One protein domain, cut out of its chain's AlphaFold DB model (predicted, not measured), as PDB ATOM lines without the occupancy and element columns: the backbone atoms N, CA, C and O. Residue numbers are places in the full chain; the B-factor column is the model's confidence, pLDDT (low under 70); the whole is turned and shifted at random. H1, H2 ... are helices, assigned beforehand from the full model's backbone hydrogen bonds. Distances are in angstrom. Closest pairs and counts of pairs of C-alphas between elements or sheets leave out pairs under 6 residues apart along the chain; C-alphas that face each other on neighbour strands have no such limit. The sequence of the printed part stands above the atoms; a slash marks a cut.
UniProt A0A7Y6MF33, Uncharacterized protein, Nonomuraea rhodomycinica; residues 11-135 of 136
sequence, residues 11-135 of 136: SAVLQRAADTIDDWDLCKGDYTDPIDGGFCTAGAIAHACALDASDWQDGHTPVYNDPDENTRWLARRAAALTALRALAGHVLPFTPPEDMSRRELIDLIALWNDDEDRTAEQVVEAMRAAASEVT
ATOM      1  N   SER A  11     -34.145  17.616 -30.764       96.12
ATOM      2  CA  SER A  11     -35.437  18.195 -30.407       96.12
ATOM      3  C   SER A  11     -36.527  17.854 -31.426       96.12
ATOM      4  O   SER A  11     -37.609  17.427 -31.036       96.12
ATOM      5  N   ALA A  12     -36.244  17.950 -32.729       95.81
ATOM      6  CA  ALA A  12     -37.184  17.585 -33.789       95.81
ATOM      7  C   ALA A  12     -37.464  16.072 -33.838       95.81
ATOM      8  O   ALA A  12     -38.580  15.665 -34.161       95.81
ATOM      9  N   VAL A  13     -36.475  15.231 -33.525       96.62
ATOM     10  CA  VAL A  13     -36.655  13.774 -33.409       96.62
ATOM     11  C   VAL A  13     -37.591  13.441 -32.248       96.62
ATOM     12  O   VAL A  13     -38.550  12.701 -32.442       96.62
ATOM     13  N   LEU A  14     -37.351  14.013 -31.066       97.44
ATOM     14  CA  LEU A  14     -38.167  13.767 -29.876       97.44
ATOM     15  C   LEU A  14     -39.603  14.286 -30.034       97.44
ATOM     16  O   LEU A  14     -40.536  13.587 -29.655       97.44
ATOM     17  N   GLN A  15     -39.797  15.455 -30.655       97.25
ATOM     18  CA  GLN A  15     -41.137  15.968 -30.975       97.25
ATOM     19  C   GLN A  15     -41.895  15.015 -31.908       97.25
ATOM     20  O   GLN A  15     -43.019  14.629 -31.613       97.25
ATOM     21  N   ARG A  16     -41.257  14.549 -32.989       96.19
ATOM     22  CA  ARG A  16     -41.895  13.616 -33.932       96.19
ATOM     23  C   ARG A  16     -42.158  12.239 -33.329       96.19
ATOM     24  O   ARG A  16     -43.141  11.600 -33.692       96.19
ATOM     25  N   ALA A  17     -41.304  11.777 -32.417       94.50
ATOM     26  CA  ALA A  17     -41.551  10.550 -31.666       94.50
ATOM     27  C   ALA A  17     -42.776  10.701 -30.748       94.50
ATOM     28  O   ALA A  17     -43.601   9.795 -30.685       94.50
ATOM     29  N   ALA A  18     -42.931  11.862 -30.104       96.69
ATOM     30  CA  ALA A  18     -44.101  12.169 -29.289       96.69
ATOM     31  C   ALA A  18     -45.382  12.188 -30.139       96.69
ATOM     32  O   ALA A  18     -46.351  11.527 -29.788       96.69
ATOM     33  N   ASP A  19     -45.349  12.855 -31.295       95.50
ATOM     34  CA  ASP A  19     -46.480  12.883 -32.231       95.50
ATOM     35  C   ASP A  19     -46.816  11.475 -32.759       95.50
ATOM     36  O   ASP A  19     -47.981  11.132 -32.924       95.50
ATOM     37  N   THR A  20     -45.807  10.614 -32.947       91.69
ATOM     38  CA  THR A  20     -46.020   9.206 -33.323       91.69
ATOM     39  C   THR A  20     -46.795   8.447 -32.243       91.69
ATOM     40  O   THR A  20     -47.665   7.647 -32.567       91.69
ATOM     41  N   ILE A  21     -46.511   8.682 -30.961       92.50
ATOM     42  CA  ILE A  21     -47.264   8.045 -29.871       92.50
ATOM     43  C   ILE A  21     -48.663   8.663 -29.739       92.50
ATOM     44  O   ILE A  21     -49.613   7.921 -29.529       92.50
ATOM     45  N   ASP A  22     -48.824   9.979 -29.913       94.38
ATOM     46  CA  ASP A  22     -50.152  10.622 -29.924       94.38
ATOM     47  C   ASP A  22     -51.052  10.058 -31.049       94.38
ATOM     48  O   ASP A  22     -52.249   9.852 -30.841       94.38
ATOM     49  N   ASP A  23     -50.488   9.790 -32.233       90.50
ATOM     50  CA  ASP A  23     -51.233   9.312 -33.406       90.50
ATOM     51  C   ASP A  23     -51.583   7.814 -33.346       90.50
ATOM     52  O   ASP A  23     -52.622   7.400 -33.871       90.50
ATOM     53  N   TRP A  24     -50.709   6.996 -32.751       87.88
ATOM     54  CA  TRP A  24     -50.780   5.528 -32.819       87.88
ATOM     55  C   TRP A  24     -50.933   4.840 -31.457       87.88
ATOM     56  O   TRP A  24     -51.073   3.622 -31.409       87.88
ATOM     57  N   ASP A  25     -50.964   5.607 -30.371       89.12
ATOM     58  CA  ASP A  25     -50.973   5.144 -28.981       89.12
ATOM     59  C   ASP A  25     -49.653   4.484 -28.522       89.12
ATOM     60  O   ASP A  25     -48.777   4.091 -29.308       89.12
ATOM     61  N   LEU A  26     -49.496   4.394 -27.200       88.69
ATOM     62  CA  LEU A  26     -48.348   3.780 -26.546       88.69
ATOM     63  C   LEU A  26     -48.526   2.265 -26.440       88.69
ATOM     64  O   LEU A  26     -49.455   1.771 -25.802       88.69
ATOM     65  N   CYS A  27     -47.552   1.522 -26.957       87.31
ATOM     66  CA  CYS A  27     -47.474   0.081 -26.743       87.31
ATOM     67  C   CYS A  27     -46.567  -0.248 -25.541       87.31
ATOM     68  O   CYS A  27     -45.417   0.206 -25.477       87.31
ATOM     69  N   LYS A  28     -47.088  -1.037 -24.588       85.38
ATOM     70  CA  LYS A  28     -46.355  -1.555 -23.418       85.38
ATOM     71  C   LYS A  28     -45.966  -3.014 -23.611       85.38
ATOM     72  O   LYS A  28     -46.725  -3.782 -24.192       85.38
ATOM     73  N   GLY A  29     -44.825  -3.409 -23.056       70.25
ATOM     74  CA  GLY A  29     -44.347  -4.794 -23.049       70.25
ATOM     75  C   GLY A  29     -43.858  -5.290 -24.408       70.25
ATOM     76  O   GLY A  29     -43.387  -6.423 -24.495       70.25
ATOM     77  N   ASP A  30     -43.928  -4.442 -25.441       61.75
ATOM     78  CA  ASP A  30     -43.724  -4.829 -26.833       61.75
ATOM     79  C   ASP A  30     -42.697  -3.947 -27.553       61.75
ATOM     80  O   ASP A  30     -42.926  -3.310 -28.581       61.75
ATOM     81  N   TYR A  31     -41.478  -3.920 -27.016       59.62
ATOM     82  CA  TYR A  31     -40.341  -3.378 -27.768       59.62
ATOM     83  C   TYR A  31     -39.915  -4.306 -28.929       59.62
ATOM     84  O   TYR A  31     -39.133  -3.900 -29.797       59.62
ATOM     85  N   THR A  32     -40.421  -5.549 -28.959       52.06
ATOM     86  CA  THR A  32     -40.090  -6.587 -29.947       52.06
ATOM     87  C   THR A  32     -41.150  -6.831 -31.016       52.06
ATOM     88  O   THR A  32     -40.802  -7.439 -32.029       52.06
ATOM     89  N   ASP A  33     -42.383  -6.347 -30.860       52.84
ATOM     90  CA  ASP A  33     -43.451  -6.650 -31.812       52.84
ATOM     91  C   ASP A  33     -44.351  -5.430 -32.116       52.84
ATOM     92  O   ASP A  33     -45.071  -4.950 -31.249       52.84
ATOM     93  N   PRO A  34     -44.333  -4.878 -33.346       51.97
ATOM     94  CA  PRO A  34     -45.237  -3.799 -33.752       51.97
ATOM     95  C   PRO A  34     -46.658  -4.285 -34.118       51.97
ATOM     96  O   PRO A  34     -47.426  -3.526 -34.712       51.97
ATOM     97  N   ILE A  35     -47.012  -5.549 -33.840       51.50
ATOM     98  CA  ILE A  35     -48.262  -6.180 -34.306       51.50
ATOM     99  C   ILE A  35     -49.536  -5.502 -33.768       51.50
ATOM    100  O   ILE A  35     -50.543  -5.493 -34.482       51.50
ATOM    101  N   ASP A  36     -49.497  -4.870 -32.592       58.12
ATOM    102  CA  ASP A  36     -50.701  -4.334 -31.932       58.12
ATOM    103  C   ASP A  36     -51.063  -2.881 -32.309       58.12
ATOM    104  O   ASP A  36     -52.025  -2.318 -31.786       58.12
ATOM    105  N   GLY A  37     -50.365  -2.282 -33.283       60.75
ATOM    106  CA  GLY A  37     -50.786  -1.029 -33.929       60.75
ATOM    107  C   GLY A  37     -50.350   0.277 -33.252       60.75
ATOM    108  O   GLY A  37     -50.690   1.335 -33.776       60.75
ATOM    109  N   GLY A  38     -49.576   0.204 -32.164       68.75
ATOM    110  CA  GLY A  38     -48.947   1.353 -31.501       68.75
ATOM    111  C   GLY A  38     -47.420   1.292 -31.483       68.75
ATOM    112  O   GLY A  38     -46.811   0.373 -32.035       68.75
ATOM    113  N   PHE A  39     -46.783   2.274 -30.839       79.56
ATOM    114  CA  PHE A  39     -45.322   2.340 -30.727       79.56
ATOM    115  C   PHE A  39     -44.862   2.328 -29.269       79.56
ATOM    116  O   PHE A  39     -45.386   3.049 -28.423       79.56
ATOM    117  N   CYS A  40     -43.815   1.554 -28.978       87.50
ATOM    118  CA  CYS A  40     -43.023   1.778 -27.774       87.50
ATOM    119  C   CYS A  40     -42.124   3.014 -27.959       87.50
ATOM    120  O   CYS A  40     -41.788   3.399 -29.083       87.50
ATOM    121  N   THR A  41     -41.650   3.596 -26.856       90.69
ATOM    122  CA  THR A  41     -40.786   4.792 -26.861       90.69
ATOM    123  C   THR A  41     -39.572   4.674 -27.802       90.69
ATOM    124  O   THR A  41     -39.298   5.581 -28.592       90.69
ATOM    125  N   ALA A  42     -38.844   3.549 -27.768       89.38
ATOM    126  CA  ALA A  42     -37.680   3.337 -28.634       89.38
ATOM    127  C   ALA A  42     -38.071   3.197 -30.117       89.38
ATOM    128  O   ALA A  42     -37.388   3.737 -30.990       89.38
ATOM    129  N   GLY A  43     -39.191   2.528 -30.404       87.62
ATOM    130  CA  GLY A  43     -39.742   2.388 -31.753       87.62
ATOM    131  C   GLY A  43     -40.241   3.714 -32.332       87.62
ATOM    132  O   GLY A  43     -40.007   3.995 -33.504       87.62
ATOM    133  N   ALA A  44     -40.852   4.575 -31.518       90.75
ATOM    134  CA  ALA A  44     -41.265   5.910 -31.948       90.75
ATOM    135  C   ALA A  44     -40.054   6.783 -32.333       90.75
ATOM    136  O   ALA A  44     -40.059   7.445 -33.371       90.75
ATOM    137  N   ILE A  45     -38.967   6.726 -31.552       92.50
ATOM    138  CA  ILE A  45     -37.707   7.422 -31.872       92.50
ATOM    139  C   ILE A  45     -37.067   6.855 -33.150       92.50
ATOM    140  O   ILE A  45     -36.571   7.617 -33.985       92.50
ATOM    141  N   ALA A  46     -37.113   5.534 -33.344       89.38
ATOM    142  CA  ALA A  46     -36.706   4.883 -34.591       89.38
ATOM    143  C   ALA A  46     -37.425   5.475 -35.798       89.38
ATOM    144  O   ALA A  46     -36.799   5.929 -36.761       89.38
ATOM    145  N   HIS A  47     -38.753   5.487 -35.699       88.88
ATOM    146  CA  HIS A  47     -39.652   5.911 -36.748       88.88
ATOM    147  C   HIS A  47     -39.437   7.389 -37.081       88.88
ATOM    148  O   HIS A  47     -39.285   7.748 -38.250       88.88
ATOM    149  N   ALA A  48     -39.275   8.236 -36.059       92.12
ATOM    150  CA  ALA A  48     -38.913   9.640 -36.220       92.12
ATOM    151  C   ALA A  48     -37.574   9.821 -36.963       92.12
ATOM    152  O   ALA A  48     -37.397  10.766 -37.735       92.12
ATOM    153  N   CYS A  49     -36.629   8.898 -36.819       91.75
ATOM    154  CA  CYS A  49     -35.378   8.907 -37.576       91.75
ATOM    155  C   CYS A  49     -35.465   8.212 -38.945       91.75
ATOM    156  O   CYS A  49     -34.438   8.079 -39.610       91.75
ATOM    157  N   ALA A  50     -36.655   7.804 -39.398       89.69
ATOM    158  CA  ALA A  50     -36.851   6.999 -40.607       89.69
ATOM    159  C   ALA A  50     -36.001   5.711 -40.595       89.69
ATOM    160  O   ALA A  50     -35.373   5.351 -41.598       89.69
ATOM    161  N   LEU A  51     -35.937   5.074 -39.424       86.81
ATOM    162  CA  LEU A  51     -35.384   3.742 -39.208       86.81
ATOM    163  C   LEU A  51     -36.530   2.757 -38.992       86.81
ATOM    164  O   LEU A  51     -37.564   3.105 -38.419       86.81
ATOM    165  N   ASP A  52     -36.314   1.516 -39.408       77.81
ATOM    166  CA  ASP A  52     -37.247   0.431 -39.129       77.81
ATOM    167  C   ASP A  52     -37.151  -0.002 -37.659       77.81
ATOM    168  O   ASP A  52     -36.089   0.085 -37.032       77.81
ATOM    169  N   ALA A  53     -38.250  -0.534 -37.115       65.50
ATOM    170  CA  ALA A  53     -38.302  -1.058 -35.746       65.50
ATOM    171  C   ALA A  53     -37.233  -2.140 -35.488       65.50
ATOM    172  O   ALA A  53     -36.689  -2.235 -34.387       65.50
ATOM    173  N   SER A  54     -36.859  -2.893 -36.529       67.31
ATOM    174  CA  SER A  54     -35.813  -3.918 -36.476       67.31
ATOM    175  C   SER A  54     -34.428  -3.371 -36.115       67.31
ATOM    176  O   SER A  54     -33.623  -4.115 -35.554       67.31
ATOM    177  N   ASP A  55     -34.139  -2.080 -36.352       70.56
ATOM    178  CA  ASP A  55     -32.873  -1.477 -35.916       70.56
ATOM    179  C   ASP A  55     -32.722  -1.563 -34.390       70.56
ATOM    180  O   ASP A  55     -31.633  -1.840 -33.889       70.56
ATOM    181  N   TRP A  56     -33.817  -1.428 -33.642       70.62
ATOM    182  CA  TRP A  56     -33.834  -1.395 -32.173       70.62
ATOM    183  C   TRP A  56     -33.982  -2.788 -31.552       70.62
ATOM    184  O   TRP A  56     -33.684  -2.985 -30.378       70.62
ATOM    185  N   GLN A  57     -34.312  -3.790 -32.365       67.75
ATOM    186  CA  GLN A  57     -34.449  -5.195 -31.969       67.75
ATOM    187  C   GLN A  57     -33.164  -6.009 -32.183       67.75
ATOM    188  O   GLN A  57     -33.216  -7.201 -32.461       67.75
ATOM    189  N   ASP A  58     -31.998  -5.368 -32.068       61.53
ATOM    190  CA  ASP A  58     -30.692  -5.987 -32.353       61.53
ATOM    191  C   ASP A  58     -30.486  -6.403 -33.825       61.53
ATOM    192  O   ASP A  58     -29.684  -7.278 -34.149       61.53
ATOM    193  N   GLY A  59     -31.172  -5.728 -34.755       63.00
ATOM    194  CA  GLY A  59     -30.921  -5.888 -36.181       63.00
ATOM    195  C   GLY A  59     -29.468  -5.565 -36.547       63.00
ATOM    196  O   GLY A  59     -28.875  -4.588 -36.065       63.00
ATOM    197  N   HIS A  60     -28.888  -6.386 -37.425       66.62
ATOM    198  CA  HIS A  60     -27.581  -6.109 -38.014       66.62
ATOM    199  C   HIS A  60     -27.584  -4.748 -38.712       66.62
ATOM    200  O   HIS A  60     -28.562  -4.380 -39.359       66.62
ATOM    201  N   THR A  61     -26.459  -4.031 -38.637       68.06
ATOM    202  CA  THR A  61     -26.228  -2.871 -39.502       68.06
ATOM    203  C   THR A  61     -26.380  -3.316 -40.962       68.06
ATOM    204  O   THR A  61     -25.607  -4.174 -41.404       68.06
ATOM    205  N   PRO A  62     -27.360  -2.785 -41.711       72.50
ATOM    206  CA  PRO A  62     -27.524  -3.101 -43.116       72.50
ATOM    207  C   PRO A  62     -26.285  -2.651 -43.892       72.50
ATOM    208  O   PRO A  62     -25.724  -1.582 -43.654       72.50
ATOM    209  N   VAL A  63     -25.851  -3.490 -44.830       73.75
ATOM    210  CA  VAL A  63     -24.778  -3.147 -45.764       73.75
ATOM    211  C   VAL A  63     -25.432  -2.611 -47.028       73.75
ATOM    212  O   VAL A  63     -25.937  -3.380 -47.846       73.75
ATOM    213  N   TYR A  64     -25.441  -1.290 -47.180       78.56
ATOM    214  CA  TYR A  64     -25.893  -0.653 -48.413       78.56
ATOM    215  C   TYR A  64     -24.760  -0.629 -49.441       78.56
ATOM    216  O   TYR A  64     -23.624  -0.280 -49.125       78.56
ATOM    217  N   ASN A  65     -25.078  -0.989 -50.689       82.00
ATOM    218  CA  ASN A  65     -24.130  -0.897 -51.806       82.00
ATOM    219  C   ASN A  65     -23.857   0.561 -52.215       82.00
ATOM    220  O   ASN A  65     -22.840   0.834 -52.848       82.00
ATOM    221  N   ASP A  66     -24.764   1.478 -51.869       87.81
ATOM    222  CA  ASP A  66     -24.616   2.919 -52.055       87.81
ATOM    223  C   ASP A  66     -23.993   3.557 -50.791       87.81
ATOM    224  O   ASP A  66     -24.614   3.537 -49.720       87.81
ATOM    225  N   PRO A  67     -22.779   4.139 -50.880       86.06
ATOM    226  CA  PRO A  67     -22.145   4.836 -49.764       86.06
ATOM    227  C   PRO A  67     -22.984   5.984 -49.190       86.06
ATOM    228  O   PRO A  67     -22.979   6.178 -47.975       86.06
ATOM    229  N   ASP A  68     -23.731   6.715 -50.023       88.31
ATOM    230  CA  ASP A  68     -24.536   7.853 -49.569       88.31
ATOM    231  C   ASP A  68     -25.757   7.387 -48.772       88.31
ATOM    232  O   ASP A  68     -26.206   8.054 -47.835       88.31
ATOM    233  N   GLU A  69     -26.327   6.242 -49.140       86.56
ATOM    234  CA  GLU A  69     -27.383   5.587 -48.369       86.56
ATOM    235  C   GLU A  69     -26.844   5.083 -47.025       86.56
ATOM    236  O   GLU A  69     -27.443   5.356 -45.983       86.56
ATOM    237  N   ASN A  70     -25.655   4.471 -47.025       85.62
ATOM    238  CA  ASN A  70     -24.996   4.020 -45.803       85.62
ATOM    239  C   ASN A  70     -24.689   5.180 -44.835       85.62
ATOM    240  O   ASN A  70     -24.991   5.101 -43.644       85.62
ATOM    241  N   THR A  71     -24.138   6.291 -45.332       87.69
ATOM    242  CA  THR A  71     -23.874   7.486 -44.516       87.69
ATOM    243  C   THR A  71     -25.162   8.089 -43.958       87.69
ATOM    244  O   THR A  71     -25.209   8.438 -42.777       87.69
ATOM    245  N   ARG A  72     -26.228   8.179 -44.767       89.62
ATOM    246  CA  ARG A  72     -27.539   8.664 -44.305       89.62
ATOM    247  C   ARG A  72     -28.117   7.773 -43.213       89.62
ATOM    248  O   ARG A  72     -28.624   8.289 -42.219       89.62
ATOM    249  N   TRP A  73     -28.013   6.458 -43.368       88.81
ATOM    250  CA  TRP A  73     -28.475   5.510 -42.362       88.81
ATOM    251  C   TRP A  73     -27.693   5.640 -41.045       88.81
ATOM    252  O   TRP A  73     -28.299   5.733 -39.978       88.81
ATOM    253  N   LEU A  74     -26.361   5.762 -41.102       88.12
ATOM    254  CA  LEU A  74     -25.530   5.974 -39.910       88.12
ATOM    255  C   LEU A  74     -25.878   7.284 -39.189       88.12
ATOM    256  O   LEU A  74     -25.930   7.306 -37.959       88.12
ATOM    257  N   ALA A  75     -26.158   8.358 -39.934       90.94
ATOM    258  CA  ALA A  75     -26.584   9.632 -39.360       90.94
ATOM    259  C   ALA A  75     -27.935   9.514 -38.630       90.94
ATOM    260  O   ALA A  75     -28.067   9.994 -37.505       90.94
ATOM    261  N   ARG A  76     -28.914   8.820 -39.227       92.50
ATOM    262  CA  ARG A  76     -30.218   8.535 -38.601       92.50
ATOM    263  C   ARG A  76     -30.063   7.722 -37.317       92.50
ATOM    264  O   ARG A  76     -30.652   8.070 -36.296       92.50
ATOM    265  N   ARG A  77     -29.221   6.684 -37.341       90.12
ATOM    266  CA  ARG A  77     -28.939   5.844 -36.167       90.12
ATOM    267  C   ARG A  77     -28.232   6.615 -35.056       90.12
ATOM    268  O   ARG A  77     -28.572   6.449 -33.888       90.12
ATOM    269  N   ALA A  78     -27.289   7.489 -35.404       91.19
ATOM    270  CA  ALA A  78     -26.639   8.365 -34.435       91.19
ATOM    271  C   ALA A  78     -27.634   9.346 -33.792       91.19
ATOM    272  O   ALA A  78     -27.630   9.500 -32.573       91.19
ATOM    273  N   ALA A  79     -28.516   9.965 -34.584       93.56
ATOM    274  CA  ALA A  79     -29.539  10.878 -34.078       93.56
ATOM    275  C   ALA A  79     -30.516  10.175 -33.125       93.56
ATOM    276  O   ALA A  79     -30.784  10.676 -32.036       93.56
ATOM    277  N   ALA A  80     -30.981   8.981 -33.488       92.50
ATOM    278  CA  ALA A  80     -31.874   8.202 -32.644       92.50
ATOM    279  C   ALA A  80     -31.215   7.759 -31.322       92.50
ATOM    280  O   ALA A  80     -31.829   7.855 -30.263       92.50
ATOM    281  N   LEU A  81     -29.940   7.342 -31.354       92.06
ATOM    282  CA  LEU A  81     -29.193   7.008 -30.136       92.06
ATOM    283  C   LEU A  81     -29.043   8.227 -29.218       92.06
ATOM    284  O   LEU A  81     -29.209   8.118 -28.006       92.06
ATOM    285  N   THR A  82     -28.742   9.394 -29.784       94.69
ATOM    286  CA  THR A  82     -28.645  10.637 -29.012       94.69
ATOM    287  C   THR A  82     -30.004  11.059 -28.448       94.69
ATOM    288  O   THR A  82     -30.062  11.502 -27.305       94.69
ATOM    289  N   ALA A  83     -31.100  10.866 -29.187       95.25
ATOM    290  CA  ALA A  83     -32.451  11.119 -28.691       95.25
ATOM    291  C   ALA A  83     -32.824  10.195 -27.522       95.25
ATOM    292  O   ALA A  83     -33.342  10.676 -26.517       95.25
ATOM    293  N   LEU A  84     -32.480   8.905 -27.590       93.88
ATOM    294  CA  LEU A  84     -32.650   7.988 -26.457       93.88
ATOM    295  C   LEU A  84     -31.855   8.427 -25.232       93.88
ATOM    296  O   LEU A  84     -32.377   8.378 -24.125       93.88
ATOM    297  N   ARG A  85     -30.608   8.879 -25.414       95.38
ATOM    298  CA  ARG A  85     -29.801   9.400 -24.302       95.38
ATOM    299  C   ARG A  85     -30.411  10.649 -23.687       95.38
ATOM    300  O   ARG A  85     -30.446  10.750 -22.467       95.38
ATOM    301  N   ALA A  86     -30.891  11.574 -24.515       95.12
ATOM    302  CA  ALA A  86     -31.555  12.784 -24.046       95.12
ATOM    303  C   ALA A  86     -32.809  12.443 -23.231       95.12
ATOM    304  O   ALA A  86     -32.968  12.932 -22.116       95.12
ATOM    305  N   LEU A  87     -33.653  11.540 -23.741       96.12
ATOM    306  CA  LEU A  87     -34.833  11.084 -23.015       96.12
ATOM    307  C   LEU A  87     -34.457  10.362 -21.714       96.12
ATOM    308  O   LEU A  87     -35.027  10.663 -20.674       96.12
ATOM    309  N   ALA A  88     -33.476   9.456 -21.747       95.00
ATOM    310  CA  ALA A  88     -33.017   8.733 -20.561       95.00
ATOM    311  C   ALA A  88     -32.467   9.684 -19.489       95.00
ATOM    312  O   ALA A  88     -32.837   9.560 -18.327       95.00
ATOM    313  N   GLY A  89     -31.650  10.667 -19.874       94.06
ATOM    314  CA  GLY A  89     -31.148  11.690 -18.952       94.06
ATOM    315  C   GLY A  89     -32.264  12.542 -18.340       94.06
ATOM    316  O   GLY A  89     -32.162  12.930 -17.179       94.06
ATOM    317  N   HIS A  90     -33.346  12.776 -19.086       94.75
ATOM    318  CA  HIS A  90     -34.516  13.504 -18.601       94.75
ATOM    319  C   HIS A  90     -35.350  12.677 -17.608       94.75
ATOM    320  O   HIS A  90     -35.648  13.128 -16.502       94.75
ATOM    321  N   VAL A  91     -35.718  11.446 -17.976       95.06
ATOM    322  CA  VAL A  91     -36.644  10.623 -17.177       95.06
ATOM    323  C   VAL A  91     -35.961   9.876 -16.029       95.06
ATOM    324  O   VAL A  91     -36.626   9.461 -15.079       95.06
ATOM    325  N   LEU A  92     -34.639   9.701 -16.099       91.75
ATOM    326  CA  LEU A  92     -33.827   8.944 -15.145       91.75
ATOM    327  C   LEU A  92     -32.551   9.738 -14.792       91.75
ATOM    328  O   LEU A  92     -31.438   9.311 -15.101       91.75
ATOM    329  N   PRO A  93     -32.674  10.883 -14.093       83.69
ATOM    330  CA  PRO A  93     -31.589  11.862 -13.925       83.69
ATOM    331  C   PRO A  93     -30.389  11.379 -13.094       83.69
ATOM    332  O   PRO A  93     -29.363  12.053 -13.032       83.69
ATOM    333  N   PHE A  94     -30.500  10.230 -12.425       85.88
ATOM    334  CA  PHE A  94     -29.411   9.627 -11.642       85.88
ATOM    335  C   PHE A  94     -28.654   8.534 -12.401       85.88
ATOM    336  O   PHE A  94     -27.735   7.919 -11.856       85.88
ATOM    337  N   THR A  95     -29.045   8.273 -13.642       82.44
ATOM    338  CA  THR A  95     -28.422   7.292 -14.519       82.44
ATOM    339  C   THR A  95     -27.592   8.044 -15.559       82.44
ATOM    340  O   THR A  95     -28.143   8.946 -16.172       82.44
ATOM    341  N   PRO A  96     -26.300   7.726 -15.764       85.94
ATOM    342  CA  PRO A  96     -25.481   8.356 -16.802       85.94
ATOM    343  C   PRO A  96     -25.712   7.670 -18.168       85.94
ATOM    344  O   PRO A  96     -25.147   6.598 -18.413       85.94
ATOM    345  N   PRO A  97     -26.559   8.211 -19.071       87.62
ATOM    346  CA  PRO A  97     -26.887   7.561 -20.344       87.62
ATOM    347  C   PRO A  97     -25.734   7.580 -21.364       87.62
ATOM    348  O   PRO A  97     -25.766   6.859 -22.367       87.62
ATOM    349  N   GLU A  98     -24.724   8.424 -21.163       87.06
ATOM    350  CA  GLU A  98     -23.577   8.580 -22.058       87.06
ATOM    351  C   GLU A  98     -22.691   7.331 -22.119       87.06
ATOM    352  O   GLU A  98     -22.211   6.983 -23.201       87.06
ATOM    353  N   ASP A  99     -22.557   6.626 -20.995       87.12
ATOM    354  CA  ASP A  99     -21.724   5.426 -20.861       87.12
ATOM    355  C   ASP A  99     -22.458   4.150 -21.289       87.12
ATOM    356  O   ASP A  99     -21.847   3.094 -21.462       87.12
ATOM    357  N   MET A 100     -23.773   4.243 -21.489       89.44
ATOM    358  CA  MET A 100     -24.603   3.109 -21.857       89.44
ATOM    359  C   MET A 100     -24.463   2.760 -23.334       89.44
ATOM    360  O   MET A 100     -24.479   3.614 -24.237       89.44
ATOM    361  N   SER A 101     -24.381   1.458 -23.588       88.38
ATOM    362  CA  SER A 101     -24.581   0.894 -24.910       88.38
ATOM    363  C   SER A 101     -26.006   1.162 -25.390       88.38
ATOM    364  O   SER A 101     -26.937   1.409 -24.622       88.38
ATOM    365  N   ARG A 102     -26.201   1.054 -26.704       85.94
ATOM    366  CA  ARG A 102     -27.534   1.155 -27.304       85.94
ATOM    367  C   ARG A 102     -28.528   0.188 -26.651       85.94
ATOM    368  O   ARG A 102     -29.663   0.577 -26.414       85.94
ATOM    369  N   ARG A 103     -28.118  -1.060 -26.391       85.25
ATOM    370  CA  ARG A 103     -29.017  -2.074 -25.827       85.25
ATOM    371  C   ARG A 103     -29.441  -1.707 -24.408       85.25
ATOM    372  O   ARG A 103     -30.627  -1.750 -24.121       85.25
ATOM    373  N   GLU A 104     -28.497  -1.263 -23.582       89.38
ATOM    374  CA  GLU A 104     -28.786  -0.799 -22.220       89.38
ATOM    375  C   GLU A 104     -29.759   0.386 -22.214       89.38
ATOM    376  O   GLU A 104     -30.683   0.395 -21.411       89.38
ATOM    377  N   LEU A 105     -29.616   1.343 -23.140       90.25
ATOM    378  CA  LEU A 105     -30.560   2.462 -23.271       90.25
ATOM    379  C   LEU A 105     -31.967   2.004 -23.662       90.25
ATOM    380  O   LEU A 105     -32.943   2.512 -23.118       90.25
ATOM    381  N   ILE A 106     -32.077   1.058 -24.598       87.75
ATOM    382  CA  ILE A 106     -33.371   0.503 -25.013       87.75
ATOM    383  C   ILE A 106     -34.031  -0.213 -23.840       87.75
ATOM    384  O   ILE A 106     -35.185   0.073 -23.547       87.75
ATOM    385  N   ASP A 107     -33.302  -1.097 -23.156       86.81
ATOM    386  CA  ASP A 107     -33.831  -1.856 -22.019       86.81
ATOM    387  C   ASP A 107     -34.241  -0.920 -20.869       86.81
ATOM    388  O   ASP A 107     -35.294  -1.098 -20.260       86.81
ATOM    389  N   LEU A 108     -33.450   0.123 -20.604       90.44
ATOM    390  CA  LEU A 108     -33.738   1.121 -19.576       90.44
ATOM    391  C   LEU A 108     -35.012   1.920 -19.883       90.44
ATOM    392  O   LEU A 108     -35.874   2.085 -19.020       90.44
ATOM    393  N   ILE A 109     -35.135   2.414 -21.115       91.50
ATOM    394  CA  ILE A 109     -36.315   3.155 -21.559       91.50
ATOM    395  C   ILE A 109     -37.541   2.240 -21.635       91.50
ATOM    396  O   ILE A 109     -38.629   2.681 -21.281       91.50
ATOM    397  N   ALA A 110     -37.377   0.976 -22.034       88.06
ATOM    398  CA  ALA A 110     -38.454  -0.010 -22.032       88.06
ATOM    399  C   ALA A 110     -38.988  -0.244 -20.613       88.06
ATOM    400  O   ALA A 110     -40.190  -0.162 -20.401       88.06
ATOM    401  N   LEU A 111     -38.110  -0.415 -19.618       89.88
ATOM    402  CA  LEU A 111     -38.523  -0.544 -18.215       89.88
ATOM    403  C   LEU A 111     -39.316   0.673 -17.718       89.88
ATOM    404  O   LEU A 111     -40.279   0.515 -16.975       89.88
ATOM    405  N   TRP A 112     -38.926   1.883 -18.123       92.56
ATOM    406  CA  TRP A 112     -39.657   3.105 -17.776       92.56
ATOM    407  C   TRP A 112     -41.007   3.235 -18.507       92.56
ATOM    408  O   TRP A 112     -41.988   3.697 -17.917       92.56
ATOM    409  N   ASN A 113     -41.048   2.841 -19.782       91.38
ATOM    410  CA  ASN A 113     -42.233   2.818 -20.643       91.38
ATOM    411  C   ASN A 113     -43.285   1.820 -20.136       91.38
ATOM    412  O   ASN A 113     -44.477   2.123 -20.128       91.38
ATOM    413  N   ASP A 114     -42.825   0.645 -19.702       90.12
ATOM    414  CA  ASP A 114     -43.653  -0.513 -19.350       90.12
ATOM    415  C   ASP A 114     -44.113  -0.519 -17.889       90.12
ATOM    416  O   ASP A 114     -44.821  -1.434 -17.469       90.12
ATOM    417  N   ASP A 115     -43.750   0.505 -17.113       91.56
ATOM    418  CA  ASP A 115     -44.294   0.721 -15.776       91.56
ATOM    419  C   ASP A 115     -45.835   0.742 -15.836       91.56
ATOM    420  O   ASP A 115     -46.431   1.405 -16.692       91.56
ATOM    421  N   GLU A 116     -46.500  -0.023 -14.964       89.38
ATOM    422  CA  GLU A 116     -47.955  -0.228 -15.011       89.38
ATOM    423  C   GLU A 116     -48.734   1.092 -14.920       89.38
ATOM    424  O   GLU A 116     -49.743   1.248 -15.613       89.38
ATOM    425  N   ASP A 117     -48.210   2.073 -14.181       92.62
ATOM    426  CA  ASP A 117     -48.839   3.377 -13.966       92.62
ATOM    427  C   ASP A 117     -48.497   4.401 -15.065       92.62
ATOM    428  O   ASP A 117     -49.068   5.495 -15.100       92.62
ATOM    429  N   ARG A 118     -47.583   4.068 -15.989       93.44
ATOM    430  CA  ARG A 118     -47.190   4.956 -17.092       93.44
ATOM    431  C   ARG A 118     -48.315   5.102 -18.114       93.44
ATOM    432  O   ARG A 118     -48.789   4.103 -18.652       93.44
ATOM    433  N   THR A 119     -48.709   6.331 -18.439       93.69
ATOM    434  CA  THR A 119     -49.674   6.597 -19.526       93.69
ATOM    435  C   THR A 119     -48.984   7.107 -20.790       93.69
ATOM    436  O   THR A 119     -47.857   7.607 -20.726       93.69
ATOM    437  N   ALA A 120     -49.672   7.014 -21.932       93.38
ATOM    438  CA  ALA A 120     -49.204   7.576 -23.198       93.38
ATOM    439  C   ALA A 120     -48.933   9.084 -23.072       93.38
ATOM    440  O   ALA A 120     -47.866   9.551 -23.468       93.38
ATOM    441  N   GLU A 121     -49.824   9.833 -22.415       96.12
ATOM    442  CA  GLU A 121     -49.668  11.279 -22.225       96.12
ATOM    443  C   GLU A 121     -48.413  11.625 -21.424       96.12
ATOM    444  O   GLU A 121     -47.716  12.578 -21.757       96.12
ATOM    445  N   GLN A 122     -48.084  10.839 -20.393       96.62
ATOM    446  CA  GLN A 122     -46.864  11.049 -19.611       96.62
ATOM    447  C   GLN A 122     -45.601  10.776 -20.435       96.62
ATOM    448  O   GLN A 122     -44.593  11.462 -20.253       96.62
ATOM    449  N   VAL A 123     -45.635   9.782 -21.328       96.12
ATOM    450  CA  VAL A 123     -44.513   9.503 -22.236       96.12
ATOM    451  C   VAL A 123     -44.339  10.645 -23.234       96.12
ATOM    452  O   VAL A 123     -43.231  11.151 -23.409       96.12
ATOM    453  N   VAL A 124     -45.439  11.096 -23.833       97.31
ATOM    454  CA  VAL A 124     -45.479  12.225 -24.767       97.31
ATOM    455  C   VAL A 124     -44.984  13.513 -24.102       97.31
ATOM    456  O   VAL A 124     -44.148  14.220 -24.669       97.31
ATOM    457  N   GLU A 125     -45.438  13.813 -22.883       97.81
ATOM    458  CA  GLU A 125     -44.990  14.982 -22.118       97.81
ATOM    459  C   GLU A 125     -43.484  14.920 -21.834       97.81
ATOM    460  O   GLU A 125     -42.778  15.898 -22.083       97.81
ATOM    461  N   ALA A 126     -42.970  13.762 -21.408       97.44
ATOM    462  CA  ALA A 126     -41.543  13.570 -21.159       97.44
ATOM    463  C   ALA A 126     -40.695  13.753 -22.430       97.44
ATOM    464  O   ALA A 126     -39.649  14.404 -22.390       97.44
ATOM    465  N   MET A 127     -41.148  13.240 -23.578       97.56
ATOM    466  CA  MET A 127     -40.464  13.453 -24.858       97.56
ATOM    467  C   MET A 127     -40.426  14.934 -25.249       97.56
ATOM    468  O   MET A 127     -39.378  15.442 -25.656       97.56
ATOM    469  N   ARG A 128     -41.547  15.649 -25.101       98.00
ATOM    470  CA  ARG A 128     -41.647  17.085 -25.414       98.00
ATOM    471  C   ARG A 128     -40.810  17.945 -24.461       98.00
ATOM    472  O   ARG A 128     -40.202  18.930 -24.897       98.00
ATOM    473  N   ALA A 129     -40.736  17.570 -23.186       97.31
ATOM    474  CA  ALA A 129     -39.887  18.223 -22.196       97.31
ATOM    475  C   ALA A 129     -38.397  18.017 -22.516       97.31
ATOM    476  O   ALA A 129     -37.672  19.000 -22.682       97.31
ATOM    477  N   ALA A 130     -37.971  16.770 -22.749       96.38
ATOM    478  CA  ALA A 130     -36.605  16.454 -23.171       96.38
ATOM    479  C   ALA A 130     -36.220  17.183 -24.474       96.38
ATOM    480  O   ALA A 130     -35.114  17.707 -24.599       96.38
ATOM    481  N   ALA A 131     -37.142  17.295 -25.436       96.00
ATOM    482  CA  ALA A 131     -36.913  18.046 -26.672       96.00
ATOM    483  C   ALA A 131     -36.600  19.530 -26.420       96.00
ATOM    484  O   ALA A 131     -35.781  20.113 -27.130       96.00
ATOM    485  N   SER A 132     -37.250  20.133 -25.423       94.50
ATOM    486  CA  SER A 132     -37.074  21.544 -25.071       94.50
ATOM    487  C   SER A 132     -35.730  21.791 -24.377       94.50
ATOM    488  O   SER A 132     -35.067  22.790 -24.654       94.50
ATOM    489  N   GLU A 133     -35.280  20.859 -23.538       91.94
ATOM    490  CA  GLU A 133     -33.997  20.946 -22.824       91.94
ATOM    491  C   GLU A 133     -32.793  20.877 -23.768       91.94
ATOM    492  O   GLU A 133     -31.817  21.593 -23.570       91.94
ATOM    493  N   VAL A 134     -32.871  20.083 -24.840       85.25
ATOM    494  CA  VAL A 134     -31.774  19.949 -25.818       85.25
ATOM    495  C   VAL A 134     -31.618  21.194 -26.713       85.25
ATOM    496  O   VAL A 134     -30.613  21.337 -27.410       85.25
ATOM    497  N   THR A 135     -32.593  22.109 -26.713       62.66
ATOM    498  CA  THR A 135     -32.498  23.387 -27.448       62.66
ATOM    499  C   THR A 135     -31.897  24.543 -26.645       62.66
ATOM    500  O   THR A 135     -31.608  25.582 -27.245       62.66
TER     501      THR A 135
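This is residues 11 to 135 of the 136 residues of an uncharacterized protein of Nonomuraea rhodomycinica (UniProt A0A7Y6MF33). A small helical body is built round the short helix H2, with the antiparallel pair H1 and H5 side by side over one side of it and H4 on the other side. The long helix H3 crosses H1 and H5 with its later part, and its earlier part, before residue 77, reaches out beyond the other helices toward one end of the longest axis. The printed part has 125 residues with five named helices, H1 to H5 in that order along the chain, and no named strand; the class is all helix. The whole is compact, with a radius of gyration of the C-alphas of 13.8 A and spans of 45 by 32 by 23 A.

Find C-alpha 11 at (-35.437, 18.195, -30.407); from there H1 runs over residues 11 to 24, 20.0 A from first to last C-alpha. Go on past residues 25 to 40 to H2, residues 41 to 48. After residues 49 to 66 look for C-alpha 67 at (-22.145, 4.836, -49.764), where H3 begins; it runs 36.1 A to residue 91. H4 follows at residues 102 to 113, 16.2 A long. H5 takes residues 120 to 133, 20.3 A long, and ends at C-alpha 133, (-33.997, 20.946, -22.824).

Begin at H3, the hub, the helix that touches most others, four of them. With residues 79 to 83 alone it touches H1, closest at the C-alphas of Leu 14 and Ala 83, 6.4 A apart, about perpendicular at 81 degrees. With residues 86 to 91 alone it touches H5, closest at the C-alphas of Leu 87 and Ala 130, 5.7 A apart. H2 and H3 form a helical hairpin, opposite ways at a steep tilt of 37 degrees, only just beyond shallow; their closest C-alphas, of Ile 45 and Ala 80, are 5.9 A apart. With residues 81 to 88 alone H3 touches H4, closest at the C-alphas of Ala 88 and Ile 109, 6.6 A apart. H1 and H5 touch at a shallow tilt of 11 degrees, opposite ways; look at the C-alphas of Ser 11 and Ala 131, their closest, 4.0 A apart. H1 and H4 are apart. In H1, H2, H3, H4 and H5 every O i to N i+4 pair is within hydrogen-bond range.

The two C-alphas farthest apart, of Asn 65 and Asp 117, are 45.4 A apart. The printed part has no cut. The links H1 to H2 and H2 to H3 are long. Look for pLDDT under 70 at residues 30 to 38, 53 to 54, 57 to 61 and 135.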